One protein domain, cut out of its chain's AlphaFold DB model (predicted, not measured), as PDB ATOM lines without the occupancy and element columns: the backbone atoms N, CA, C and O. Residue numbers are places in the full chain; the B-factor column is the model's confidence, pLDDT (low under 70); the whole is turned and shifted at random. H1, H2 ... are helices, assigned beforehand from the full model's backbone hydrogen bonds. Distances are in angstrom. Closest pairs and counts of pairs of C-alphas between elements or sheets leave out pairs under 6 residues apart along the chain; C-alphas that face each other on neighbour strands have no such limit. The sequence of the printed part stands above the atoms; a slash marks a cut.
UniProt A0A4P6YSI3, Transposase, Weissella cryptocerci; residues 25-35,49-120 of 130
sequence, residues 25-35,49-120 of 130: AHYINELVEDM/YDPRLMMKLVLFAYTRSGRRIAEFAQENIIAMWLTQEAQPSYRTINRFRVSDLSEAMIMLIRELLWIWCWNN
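AT A GLANCE: This is residues 25 to 35 and 49 to 120 of the 130 residues of the protein "Transposase" of Weissella cryptocerci (UniProt A0A4P6YSI3). The longest helix, H5, makes one side of a small helical domain, loosely set beside a core in which H1 and the last part of H3 pack on H2. H2 lies in the middle, H3 reaches away to the side opposite H5, and the short H4 stands near H2. The printed part has 83 residues, with five named helices, H1 to H5 in order, and no named strand: all helix. It is compact, with a radius of gyration of the C-alphas of 13.3 A and spans of 36 by 27 by 23 A.

IN THESE COORDINATES: H5, residues 100 to 119, measures 29.0 A from C-alpha 100 to C-alpha 119 at (-27.963, -10.836, 29.445). H1 is residues 25 to 33, 12.2 A, from C-alpha 25 at (-44.047, -6.153, 16.211). H2 is residues 51 to 62, 16.9 A; H3 is residues 68 to 82, 17.9 A; H4 is residues 90 to 97, 10.5 A.

HOW THE PARTS SIT: H5 is close to but not clearly touching H1, about perpendicular at 75 degrees, the closest C-alphas being those of Leu 31 and Ile 109, 7.6 A apart. H2 touches H1, closest at C-alphas 28 and 56, 6.1 A, opposite ways at 35.2 degrees, only just a steep tilt. H2 and H3 form a hairpin at a shallow tilt of 17 degrees; H3 touches H2 with residues 79 to 82 alone, closest at C-alphas 57 and 79, 6.1 A. H4 is close to but not clearly touching H2, with C-alphas 54 and 93 closest at 7.5 A. H3 and H5 are apart. Every O i to N i+4 pair is within hydrogen-bond range in H1, H2, H4 and H5; in H3, 8 of 11 are.

THE WHOLE: The C-alphas farthest apart, of Arg 91 and Asn 120, are 38.4 A apart. Residues 36 to 48 are not printed, and C-alphas 35 and 49 are 17.0 A apart across this cut. No link printed whole is long. Mean pLDDT of the printed part is 70.9, with 32 residues under 70, among them 63 to 80.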
ATOM      1  N   ALA A  25     -44.643  -6.316  17.539       82.31
ATOM      2  CA  ALA A  25     -44.047  -6.153  16.211       82.31
ATOM      3  C   ALA A  25     -42.663  -5.486  16.248       82.31
ATOM      4  O   ALA A  25     -41.800  -5.893  15.476       82.31
ATOM      5  N   HIS A  26     -42.434  -4.527  17.154       84.56
ATOM      6  CA  HIS A  26     -41.119  -3.890  17.318       84.56
ATOM      7  C   HIS A  26     -40.087  -4.894  17.818       84.56
ATOM      8  O   HIS A  26     -39.019  -5.021  17.232       84.56
ATOM      9  N   TYR A  27     -40.470  -5.713  18.799       82.75
ATOM     10  CA  TYR A  27     -39.626  -6.795  19.301       82.75
ATOM     11  C   TYR A  27     -39.302  -7.839  18.222       82.75
ATOM     12  O   TYR A  27     -38.156  -8.249  18.079       82.75
ATOM     13  N   ILE A  28     -40.297  -8.253  17.426       83.12
ATOM     14  CA  ILE A  28     -40.080  -9.172  16.295       83.12
ATOM     15  C   ILE A  28     -39.148  -8.543  15.251       83.12
ATOM     16  O   ILE A  28     -38.315  -9.244  14.678       83.12
ATOM     17  N   ASN A  29     -39.292  -7.243  14.986       86.31
ATOM     18  CA  ASN A  29     -38.462  -6.528  14.026       86.31
ATOM     19  C   ASN A  29     -37.000  -6.463  14.486       86.31
ATOM     20  O   ASN A  29     -36.135  -6.917  13.744       86.31
ATOM     21  N   GLU A  30     -36.744  -5.978  15.702       84.94
ATOM     22  CA  GLU A  30     -35.402  -5.899  16.299       84.94
ATOM     23  C   GLU A  30     -34.734  -7.275  16.359       84.94
ATOM     24  O   GLU A  30     -33.626  -7.448  15.860       84.94
ATOM     25  N   LEU A  31     -35.459  -8.291  16.842       82.62
ATOM     26  CA  LEU A  31     -34.970  -9.669  16.914       82.62
ATOM     27  C   LEU A  31     -34.501 -10.204  15.554       82.62
ATOM     28  O   LEU A  31     -33.552 -10.980  15.502       82.62
ATOM     29  N   VAL A  32     -35.186  -9.841  14.464       81.12
ATOM     30  CA  VAL A  32     -34.840 -10.302  13.113       81.12
ATOM     31  C   VAL A  32     -33.731  -9.471  12.471       81.12
ATOM     32  O   VAL A  32     -32.948 -10.018  11.694       81.12
ATOM     33  N   GLU A  33     -33.642  -8.179  12.778       82.06
ATOM     34  CA  GLU A  33     -32.544  -7.327  12.309       82.06
ATOM     35  C   GLU A  33     -31.208  -7.711  12.958       82.06
ATOM     36  O   GLU A  33     -30.202  -7.798  12.254       82.06
ATOM     37  N   ASP A  34     -31.219  -8.075  14.242       80.50
ATOM     38  CA  ASP A  34     -30.033  -8.511  14.994       80.50
ATOM     39  C   ASP A  34     -29.465  -9.867  14.532       80.50
ATOM     40  O   ASP A  34     -28.359 -10.256  14.914       80.50
ATOM     41  N   MET A  35     -30.192 -10.608  13.690       75.56
ATOM     42  CA  MET A  35     -29.694 -11.854  13.108       75.56
ATOM     43  C   MET A  35     -28.673 -11.578  12.002       75.56
ATOM     44  O   MET A  35     -28.984 -10.904  11.019       75.56
ATOM     45  N   TYR A  49     -38.370 -13.009  -2.565       63.69
ATOM     46  CA  TYR A  49     -38.597 -12.265  -1.326       63.69
ATOM     47  C   TYR A  49     -37.346 -12.296  -0.440       63.69
ATOM     48  O   TYR A  49     -36.548 -13.230  -0.530       63.69
ATOM     49  N   ASP A  50     -37.205 -11.312   0.450       73.75
ATOM     50  CA  ASP A  50     -36.181 -11.325   1.498       73.75
ATOM     51  C   ASP A  50     -36.591 -12.303   2.622       73.75
ATOM     52  O   ASP A  50     -37.674 -12.160   3.210       73.75
ATOM     53  N   PRO A  51     -35.765 -13.311   2.945       71.69
ATOM     54  CA  PRO A  51     -36.020 -14.230   4.047       71.69
ATOM     55  C   PRO A  51     -36.231 -13.566   5.414       71.69
ATOM     56  O   PRO A  51     -37.026 -14.081   6.200       71.69
ATOM     57  N   ARG A  52     -35.596 -12.417   5.691       73.75
ATOM     58  CA  ARG A  52     -35.812 -11.656   6.935       73.75
ATOM     59  C   ARG A  52     -37.262 -11.182   7.040       73.75
ATOM     60  O   ARG A  52     -37.908 -11.381   8.067       73.75
ATOM     61  N   LEU A  53     -37.811 -10.635   5.954       74.62
ATOM     62  CA  LEU A  53     -39.210 -10.186   5.893       74.62
ATOM     63  C   LEU A  53     -40.182 -11.353   6.108       74.62
ATOM     64  O   LEU A  53     -41.155 -11.239   6.855       74.62
ATOM     65  N   MET A  54     -39.900 -12.504   5.494       76.12
ATOM     66  CA  MET A  54     -40.735 -13.695   5.652       76.12
ATOM     67  C   MET A  54     -40.709 -14.228   7.092       76.12
ATOM     68  O   MET A  54     -41.738 -14.664   7.612       76.12
ATOM     69  N   MET A  55     -39.558 -14.147   7.760       77.44
ATOM     70  CA  MET A  55     -39.415 -14.577   9.147       77.44
ATOM     71  C   MET A  55     -40.239 -13.711  10.108       77.44
ATOM     72  O   MET A  55     -40.961 -14.251  10.950       77.44
ATOM     73  N   LYS A  56     -40.211 -12.382   9.933       82.06
ATOM     74  CA  LYS A  56     -41.040 -11.440  10.710       82.06
ATOM     75  C   LYS A  56     -42.530 -11.782  10.603       82.06
ATOM     76  O   LYS A  56     -43.224 -11.858  11.617       82.06
ATOM     77  N   LEU A  57     -43.006 -12.064   9.387       75.38
ATOM     78  CA  LEU A  57     -44.404 -12.420   9.122       75.38
ATOM     79  C   LEU A  57     -44.825 -13.723   9.819       75.38
ATOM     80  O   LEU A  57     -45.906 -13.808  10.405       75.38
ATOM     81  N   VAL A  58     -43.975 -14.749   9.761       73.94
ATOM     82  CA  VAL A  58     -44.262 -16.059  10.355       73.94
ATOM     83  C   VAL A  58     -44.306 -15.968  11.879       73.94
ATOM     84  O   VAL A  58     -45.268 -16.448  12.478       73.94
ATOM     85  N   LEU A  59     -43.324 -15.310  12.506       76.31
ATOM     86  CA  LEU A  59     -43.286 -15.102  13.960       76.31
ATOM     87  C   LEU A  59     -44.539 -14.383  14.460       76.31
ATOM     88  O   LEU A  59     -45.143 -14.802  15.446       76.31
ATOM     89  N   PHE A  60     -44.972 -13.357  13.730       79.31
ATOM     90  CA  PHE A  60     -46.170 -12.599  14.058       79.31
ATOM     91  C   PHE A  60     -47.460 -13.441  13.987       79.31
ATOM     92  O   PHE A  60     -48.353 -13.301  14.819       79.31
ATOM     93  N   ALA A  61     -47.560 -14.390  13.052       70.00
ATOM     94  CA  ALA A  61     -48.730 -15.269  12.942       70.00
ATOM     95  C   ALA A  61     -48.863 -16.270  14.113       70.00
ATOM     96  O   ALA A  61     -49.980 -16.669  14.485       70.00
ATOM     97  N   TYR A  62     -47.733 -16.679  14.703       70.44
ATOM     98  CA  TYR A  62     -47.693 -17.625  15.821       70.44
ATOM     99  C   TYR A  62     -48.192 -17.026  17.147       70.44
ATOM    100  O   TYR A  62     -48.649 -17.777  18.007       70.44
ATOM    101  N   THR A  63     -48.213 -15.700  17.311       69.81
ATOM    102  CA  THR A  63     -48.587 -15.026  18.574       69.81
ATOM    103  C   THR A  63     -50.100 -14.836  18.783       69.81
ATOM    104  O   THR A  63     -50.517 -14.014  19.601       69.81
ATOM    105  N   ARG A  64     -50.973 -15.540  18.045       62.91
ATOM    106  CA  ARG A  64     -52.418 -15.211  17.971       62.91
ATOM    107  C   ARG A  64     -53.323 -16.412  18.310       62.91
ATOM    108  O   ARG A  64     -52.914 -17.552  18.125       62.91
ATOM    109  N   SER A  65     -54.564 -16.198  18.785       53.66
ATOM    110  CA  SER A  65     -55.702 -17.160  18.762       53.66
ATOM    111  C   SER A  65     -57.068 -16.488  19.022       53.66
ATOM    112  O   SER A  65     -57.129 -15.478  19.710       53.66
ATOM    113  N   GLY A  66     -58.166 -17.006  18.431       45.00
ATOM    114  CA  GLY A  66     -59.586 -16.690  18.735       45.00
ATOM    115  C   GLY A  66     -60.114 -15.268  18.449       45.00
ATOM    116  O   GLY A  66     -61.007 -15.102  17.625       45.00
ATOM    117  N   ARG A  67     -59.530 -14.226  19.060       52.25
ATOM    118  CA  ARG A  67     -59.772 -12.783  18.774       52.25
ATOM    119  C   ARG A  67     -59.272 -12.329  17.392       52.25
ATOM    120  O   ARG A  67     -59.466 -11.187  16.980       52.25
ATOM    121  N   ARG A  68     -58.697 -13.288  16.671       47.59
ATOM    122  CA  ARG A  68     -57.994 -13.216  15.397       47.59
ATOM    123  C   ARG A  68     -58.688 -12.447  14.284       47.59
ATOM    124  O   ARG A  68     -57.970 -11.952  13.451       47.59
ATOM    125  N   ILE A  69     -60.013 -12.323  14.216       39.66
ATOM    126  CA  ILE A  69     -60.651 -11.640  13.069       39.66
ATOM    127  C   ILE A  69     -60.581 -10.110  13.200       39.66
ATOM    128  O   ILE A  69     -60.273  -9.427  12.227       39.66
ATOM    129  N   ALA A  70     -60.836  -9.573  14.397       40.38
ATOM    130  CA  ALA A  70     -60.743  -8.133  14.655       40.38
ATOM    131  C   ALA A  70     -59.282  -7.660  14.643       40.38
ATOM    132  O   ALA A  70     -58.978  -6.571  14.163       40.38
ATOM    133  N   GLU A  71     -58.378  -8.520  15.113       49.88
ATOM    134  CA  GLU A  71     -56.948  -8.262  15.060       49.88
ATOM    135  C   GLU A  71     -56.384  -8.468  13.645       49.88
ATOM    136  O   GLU A  71     -55.572  -7.655  13.245       49.88
ATOM    137  N   PHE A  72     -56.879  -9.404  12.818       50.31
ATOM    138  CA  PHE A  72     -56.437  -9.593  11.419       50.31
ATOM    139  C   PHE A  72     -56.532  -8.313  10.574       50.31
ATOM    140  O   PHE A  72     -55.700  -8.076   9.701       50.31
ATOM    141  N   ALA A  73     -57.535  -7.472  10.838       49.72
ATOM    142  CA  ALA A  73     -57.682  -6.180  10.174       49.72
ATOM    143  C   ALA A  73     -56.584  -5.176  10.582       49.72
ATOM    144  O   ALA A  73     -56.071  -4.463   9.724       49.72
ATOM    145  N   GLN A  74     -56.188  -5.144  11.861       54.88
ATOM    146  CA  GLN A  74     -55.053  -4.336  12.338       54.88
ATOM    147  C   GLN A  74     -53.700  -4.961  11.949       54.88
ATOM    148  O   GLN A  74     -52.774  -4.269  11.541       54.88
ATOM    149  N   GLU A  75     -53.603  -6.285  12.002       58.94
ATOM    150  CA  GLU A  75     -52.447  -7.097  11.634       58.94
ATOM    151  C   GLU A  75     -52.130  -7.033  10.154       58.94
ATOM    152  O   GLU A  75     -50.969  -7.169   9.820       58.94
ATOM    153  N   ASN A  76     -53.104  -6.822   9.265       66.56
ATOM    154  CA  ASN A  76     -52.815  -6.626   7.846       66.56
ATOM    155  C   ASN A  76     -51.885  -5.418   7.659       66.56
ATOM    156  O   ASN A  76     -50.885  -5.515   6.959       66.56
ATOM    157  N   ILE A  77     -52.138  -4.330   8.392       65.38
ATOM    158  CA  ILE A  77     -51.318  -3.117   8.335       65.38
ATOM    159  C   ILE A  77     -49.955  -3.337   9.016       65.38
ATOM    160  O   ILE A  77     -48.927  -2.924   8.491       65.38
ATOM    161  N   ILE A  78     -49.912  -4.052  10.145       69.62
ATOM    162  CA  ILE A  78     -48.656  -4.377  10.855       69.62
ATOM    163  C   ILE A  78     -47.801  -5.374  10.066       69.62
ATOM    164  O   ILE A  78     -46.587  -5.240   9.999       69.62
ATOM    165  N   ALA A  79     -48.428  -6.375   9.455       67.25
ATOM    166  CA  ALA A  79     -47.783  -7.338   8.582       67.25
ATOM    167  C   ALA A  79     -47.255  -6.639   7.332       67.25
ATOM    168  O   ALA A  79     -46.112  -6.889   6.980       67.25
ATOM    169  N   MET A  80     -48.026  -5.725   6.728       69.12
ATOM    170  CA  MET A  80     -47.545  -4.863   5.644       69.12
ATOM    171  C   MET A  80     -46.340  -4.028   6.079       69.12
ATOM    172  O   MET A  80     -45.377  -3.935   5.331       69.12
ATOM    173  N   TRP A  81     -46.346  -3.470   7.288       75.00
ATOM    174  CA  TRP A  81     -45.189  -2.747   7.813       75.00
ATOM    175  C   TRP A  81     -43.968  -3.672   7.993       75.00
ATOM    176  O   TRP A  81     -42.882  -3.369   7.505       75.00
ATOM    177  N   LEU A  82     -44.152  -4.854   8.597       67.94
ATOM    178  CA  LEU A  82     -43.090  -5.855   8.796       67.94
ATOM    179  C   LEU A  82     -42.533  -6.416   7.483       67.94
ATOM    180  O   LEU A  82     -41.359  -6.784   7.428       67.94
ATOM    181  N   THR A  83     -43.364  -6.516   6.445       68.19
ATOM    182  CA  THR A  83     -42.970  -7.010   5.123       68.19
ATOM    183  C   THR A  83     -42.576  -5.894   4.160       68.19
ATOM    184  O   THR A  83     -42.295  -6.202   3.004       68.19
ATOM    185  N   GLN A  84     -42.534  -4.630   4.602       69.31
ATOM    186  CA  GLN A  84     -42.304  -3.462   3.739       69.31
ATOM    187  C   GLN A  84     -43.197  -3.495   2.488       69.31
ATOM    188  O   GLN A  84     -42.735  -3.409   1.354       69.31
ATOM    189  N   GLU A  85     -44.490  -3.722   2.708       67.19
ATOM    190  CA  GLU A  85     -45.542  -3.856   1.696       67.19
ATOM    191  C   GLU A  85     -45.415  -5.076   0.770       67.19
ATOM    192  O   GLU A  85     -46.263  -5.280  -0.103       67.19
ATOM    193  N   ALA A  86     -44.430  -5.958   0.976       60.44
ATOM    194  CA  ALA A  86     -44.368  -7.211   0.241       60.44
ATOM    195  C   ALA A  86     -45.592  -8.079   0.581       60.44
ATOM    196  O   ALA A  86     -45.879  -8.357   1.749       60.44
ATOM    197  N   GLN A  87     -46.300  -8.535  -0.457       67.38
ATOM    198  CA  GLN A  87     -47.501  -9.368  -0.351       67.38
ATOM    199  C   GLN A  87     -47.214 -10.801  -0.831       67.38
ATOM    200  O   GLN A  87     -47.583 -11.177  -1.948       67.38
ATOM    201  N   PRO A  88     -46.521 -11.629  -0.026       67.50
ATOM    202  CA  PRO A  88     -46.204 -12.990  -0.423       67.50
ATOM    203  C   PRO A  88     -47.472 -13.840  -0.560       67.50
ATOM    204  O   PRO A  88     -48.360 -13.833   0.291       67.50
ATOM    205  N   SER A  89     -47.542 -14.632  -1.630       64.25
ATOM    206  CA  SER A  89     -48.659 -15.557  -1.840       64.25
ATOM    207  C   SER A  89     -48.659 -16.694  -0.808       64.25
ATOM    208  O   SER A  89     -47.611 -17.068  -0.277       64.25
ATOM    209  N   TYR A  90     -49.806 -17.357  -0.604       59.59
ATOM    210  CA  TYR A  90     -49.878 -18.535   0.276       59.59
ATOM    211  C   TYR A  90     -48.871 -19.638  -0.115       59.59
ATOM    212  O   TYR A  90     -48.375 -20.366   0.745       59.59
ATOM    213  N   ARG A  91     -48.541 -19.766  -1.412       55.72
ATOM    214  CA  ARG A  91     -47.559 -20.748  -1.907       55.72
ATOM    215  C   ARG A  91     -46.141 -20.372  -1.491       55.72
ATOM    216  O   ARG A  91     -45.359 -21.253  -1.150       55.72
ATOM    217  N   THR A  92     -45.837 -19.079  -1.513       61.69
ATOM    218  CA  THR A  92     -44.559 -18.502  -1.087       61.69
ATOM    219  C   THR A  92     -44.345 -18.745   0.407       61.69
ATOM    220  O   THR A  92     -43.316 -19.291   0.796       61.69
ATOM    221  N   ILE A  93     -45.371 -18.466   1.218       70.75
ATOM    222  CA  ILE A  93     -45.368 -18.722   2.666       70.75
ATOM    223  C   ILE A  93     -45.189 -20.219   2.953       70.75
ATOM    224  O   ILE A  93     -44.346 -20.602   3.760       70.75
ATOM    225  N   ASN A  94     -45.935 -21.092   2.268       68.69
ATOM    226  CA  ASN A  94     -45.817 -22.536   2.479       68.69
ATOM    227  C   ASN A  94     -44.450 -23.090   2.072       68.69
ATOM    228  O   ASN A  94     -43.937 -23.954   2.771       68.69
ATOM    229  N   ARG A  95     -43.845 -22.589   0.986       69.94
ATOM    230  CA  ARG A  95     -42.477 -22.967   0.601       69.94
ATOM    231  C   ARG A  95     -41.453 -22.555   1.647       69.94
ATOM    232  O   ARG A  95     -40.561 -23.343   1.929       69.94
ATOM    233  N   PHE A  96     -41.589 -21.359   2.215       71.75
ATOM    234  CA  PHE A  96     -40.703 -20.917   3.285       71.75
ATOM    235  C   PHE A  96     -40.830 -21.823   4.511       71.75
ATOM    236  O   PHE A  96     -39.824 -22.346   4.968       71.75
ATOM    237  N   ARG A  97     -42.054 -22.101   4.977       71.25
ATOM    238  CA  ARG A  97     -42.322 -22.906   6.186       71.25
ATOM    239  C   ARG A  97     -41.752 -24.326   6.178       71.25
ATOM    240  O   ARG A  97     -41.615 -24.908   7.244       71.25
ATOM    241  N   VAL A  98     -41.522 -24.901   5.002       76.62
ATOM    242  CA  VAL A  98     -40.981 -26.263   4.841       76.62
ATOM    243  C   VAL A  98     -39.547 -26.260   4.315       76.62
ATOM    244  O   VAL A  98     -39.035 -27.305   3.937       76.62
ATOM    245  N   SER A  99     -38.928 -25.083   4.213       80.50
ATOM    246  CA  SER A  99     -37.549 -24.956   3.749       80.50
ATOM    247  C   SER A  99     -36.565 -25.152   4.896       80.50
ATOM    248  O   SER A  99     -36.792 -24.636   5.993       80.50
ATOM    249  N   ASP A 100     -35.427 -25.782   4.608       82.88
ATOM    250  CA  ASP A 100     -34.299 -25.917   5.545       82.88
ATOM    251  C   ASP A 100     -33.820 -24.547   6.064       82.88
ATOM    252  O   ASP A 100     -33.345 -24.414   7.189       82.88
ATOM    253  N   LEU A 101     -34.014 -23.492   5.261       76.06
ATOM    254  CA  LEU A 101     -33.745 -22.109   5.643       76.06
ATOM    255  C   LEU A 101     -34.611 -21.661   6.828       76.06
ATOM    256  O   LEU A 101     -34.111 -20.999   7.734       76.06
ATOM    257  N   SER A 102     -35.895 -22.023   6.842       76.69
ATOM    258  CA  SER A 102     -36.773 -21.685   7.963       76.69
ATOM    259  C   SER A 102     -36.381 -22.416   9.244       76.69
ATOM    260  O   SER A 102     -36.393 -21.807  10.311       76.69
ATOM    261  N   GLU A 103     -35.959 -23.678   9.149       78.88
ATOM    262  CA  GLU A 103     -35.474 -24.432  10.307       78.88
ATOM    263  C   GLU A 103     -34.183 -23.829  10.865       78.88
ATOM    264  O   GLU A 103     -34.089 -23.590  12.071       78.88
ATOM    265  N   ALA A 104     -33.230 -23.487   9.994       79.69
ATOM    266  CA  ALA A 104     -31.986 -22.829  10.387       79.69
ATOM    267  C   ALA A 104     -32.240 -21.479  11.081       79.69
ATOM    268  O   ALA A 104     -31.657 -21.199  12.130       79.69
ATOM    269  N   MET A 105     -33.163 -20.665  10.557       79.38
ATOM    270  CA  MET A 105     -33.541 -19.396  11.191       79.38
ATOM    271  C   MET A 105     -34.206 -19.594  12.553       79.38
ATOM    272  O   MET A 105     -33.916 -18.852  13.486       79.38
ATOM    273  N   ILE A 106     -35.075 -20.599  12.705       80.50
ATOM    274  CA  ILE A 106     -35.689 -20.915  14.003       80.50
ATOM    275  C   ILE A 106     -34.614 -21.299  15.027       80.50
ATOM    276  O   ILE A 106     -34.704 -20.892  16.187       80.50
ATOM    277  N   MET A 107     -33.600 -22.067  14.623       78.81
ATOM    278  CA  MET A 107     -32.490 -22.421  15.512       78.81
ATOM    279  C   MET A 107     -31.690 -21.186  15.940       78.81
ATOM    280  O   MET A 107     -31.427 -21.038  17.132       78.81
ATOM    281  N   LEU A 108     -31.400 -20.270  15.013       79.75
ATOM    282  CA  LEU A 108     -30.681 -19.029  15.309       79.75
ATOM    283  C   LEU A 108     -31.467 -18.122  16.270       79.75
ATOM    284  O   LEU A 108     -30.920 -17.629  17.254       79.75
ATOM    285  N   ILE A 109     -32.778 -17.966  16.051       80.25
ATOM    286  CA  ILE A 109     -33.639 -17.200  16.962       80.25
ATOM    287  C   ILE A 109     -33.627 -17.800  18.362       80.25
ATOM    288  O   ILE A 109     -33.582 -17.065  19.346       80.25
ATOM    289  N   ARG A 110     -33.665 -19.131  18.483       81.25
ATOM    290  CA  ARG A 110     -33.610 -19.784  19.795       81.25
ATOM    291  C   ARG A 110     -32.317 -19.466  20.531       81.25
ATOM    292  O   ARG A 110     -32.380 -19.279  21.740       81.25
ATOM    293  N   GLU A 111     -31.191 -19.410  19.829       78.88
ATOM    294  CA  GLU A 111     -29.887 -19.071  20.401       78.88
ATOM    295  C   GLU A 111     -29.817 -17.600  20.824       78.88
ATOM    296  O   GLU A 111     -29.456 -17.308  21.964       78.88
ATOM    297  N   LEU A 112     -30.265 -16.679  19.969       77.56
ATOM    298  CA  LEU A 112     -30.296 -15.247  20.281       77.56
ATOM    299  C   LEU A 112     -31.246 -14.913  21.430       77.56
ATOM    300  O   LEU A 112     -30.881 -14.147  22.317       77.56
ATOM    301  N   LEU A 113     -32.429 -15.534  21.476       76.88
ATOM    302  CA  LEU A 113     -33.337 -15.414  22.619       76.88
ATOM    303  C   LEU A 113     -32.687 -15.930  23.903       76.88
ATOM    304  O   LEU A 113     -32.893 -15.354  24.967       76.88
ATOM    305  N   TRP A 114     -31.889 -16.995  23.811       79.12
ATOM    306  CA  TRP A 114     -31.150 -17.533  24.948       79.12
ATOM    307  C   TRP A 114     -30.096 -16.548  25.459       79.12
ATOM    308  O   TRP A 114     -30.055 -16.268  26.657       79.12
ATOM    309  N   ILE A 115     -29.290 -15.982  24.556       75.44
ATOM    310  CA  ILE A 115     -28.269 -14.971  24.869       75.44
ATOM    311  C   ILE A 115     -28.918 -13.712  25.449       75.44
ATOM    312  O   ILE A 115     -28.462 -13.180  26.460       75.44
ATOM    313  N   TRP A 116     -30.010 -13.245  24.845       75.62
ATOM    314  CA  TRP A 116     -30.732 -12.065  25.305       75.62
ATOM    315  C   TRP A 116     -31.313 -12.272  26.705       75.62
ATOM    316  O   TRP A 116     -31.147 -11.418  27.573       75.62
ATOM    317  N   CYS A 117     -31.930 -13.423  26.966       74.44
ATOM    318  CA  CYS A 117     -32.442 -13.762  28.290       74.44
ATOM    319  C   CYS A 117     -31.335 -13.898  29.338       74.44
ATOM    320  O   CYS A 117     -31.509 -13.425  30.459       74.44
ATOM    321  N   TRP A 118     -30.188 -14.470  28.965       75.50
ATOM    322  CA  TRP A 118     -29.006 -14.529  29.824       75.50
ATOM    323  C   TRP A 118     -28.486 -13.132  30.192       75.50
ATOM    324  O   TRP A 118     -28.197 -12.869  31.353       75.50
ATOM    325  N   ASN A 119     -28.433 -12.208  29.228       74.12
ATOM    326  CA  ASN A 119     -27.963 -10.836  29.445       74.12
ATOM    327  C   ASN A 119     -28.957  -9.945  30.217       74.12
ATOM    328  O   ASN A 119     -28.574  -8.869  30.667       74.12
ATOM    329  N   ASN A 120     -30.217 -10.370  30.358       74.75
ATOM    330  CA  ASN A 120     -31.284  -9.615  31.022       74.75
ATOM    331  C   ASN A 120     -31.822 -10.315  32.291       74.75
ATOM    332  O   ASN A 120     -32.912  -9.974  32.747       74.75
TER     333      ASN A 120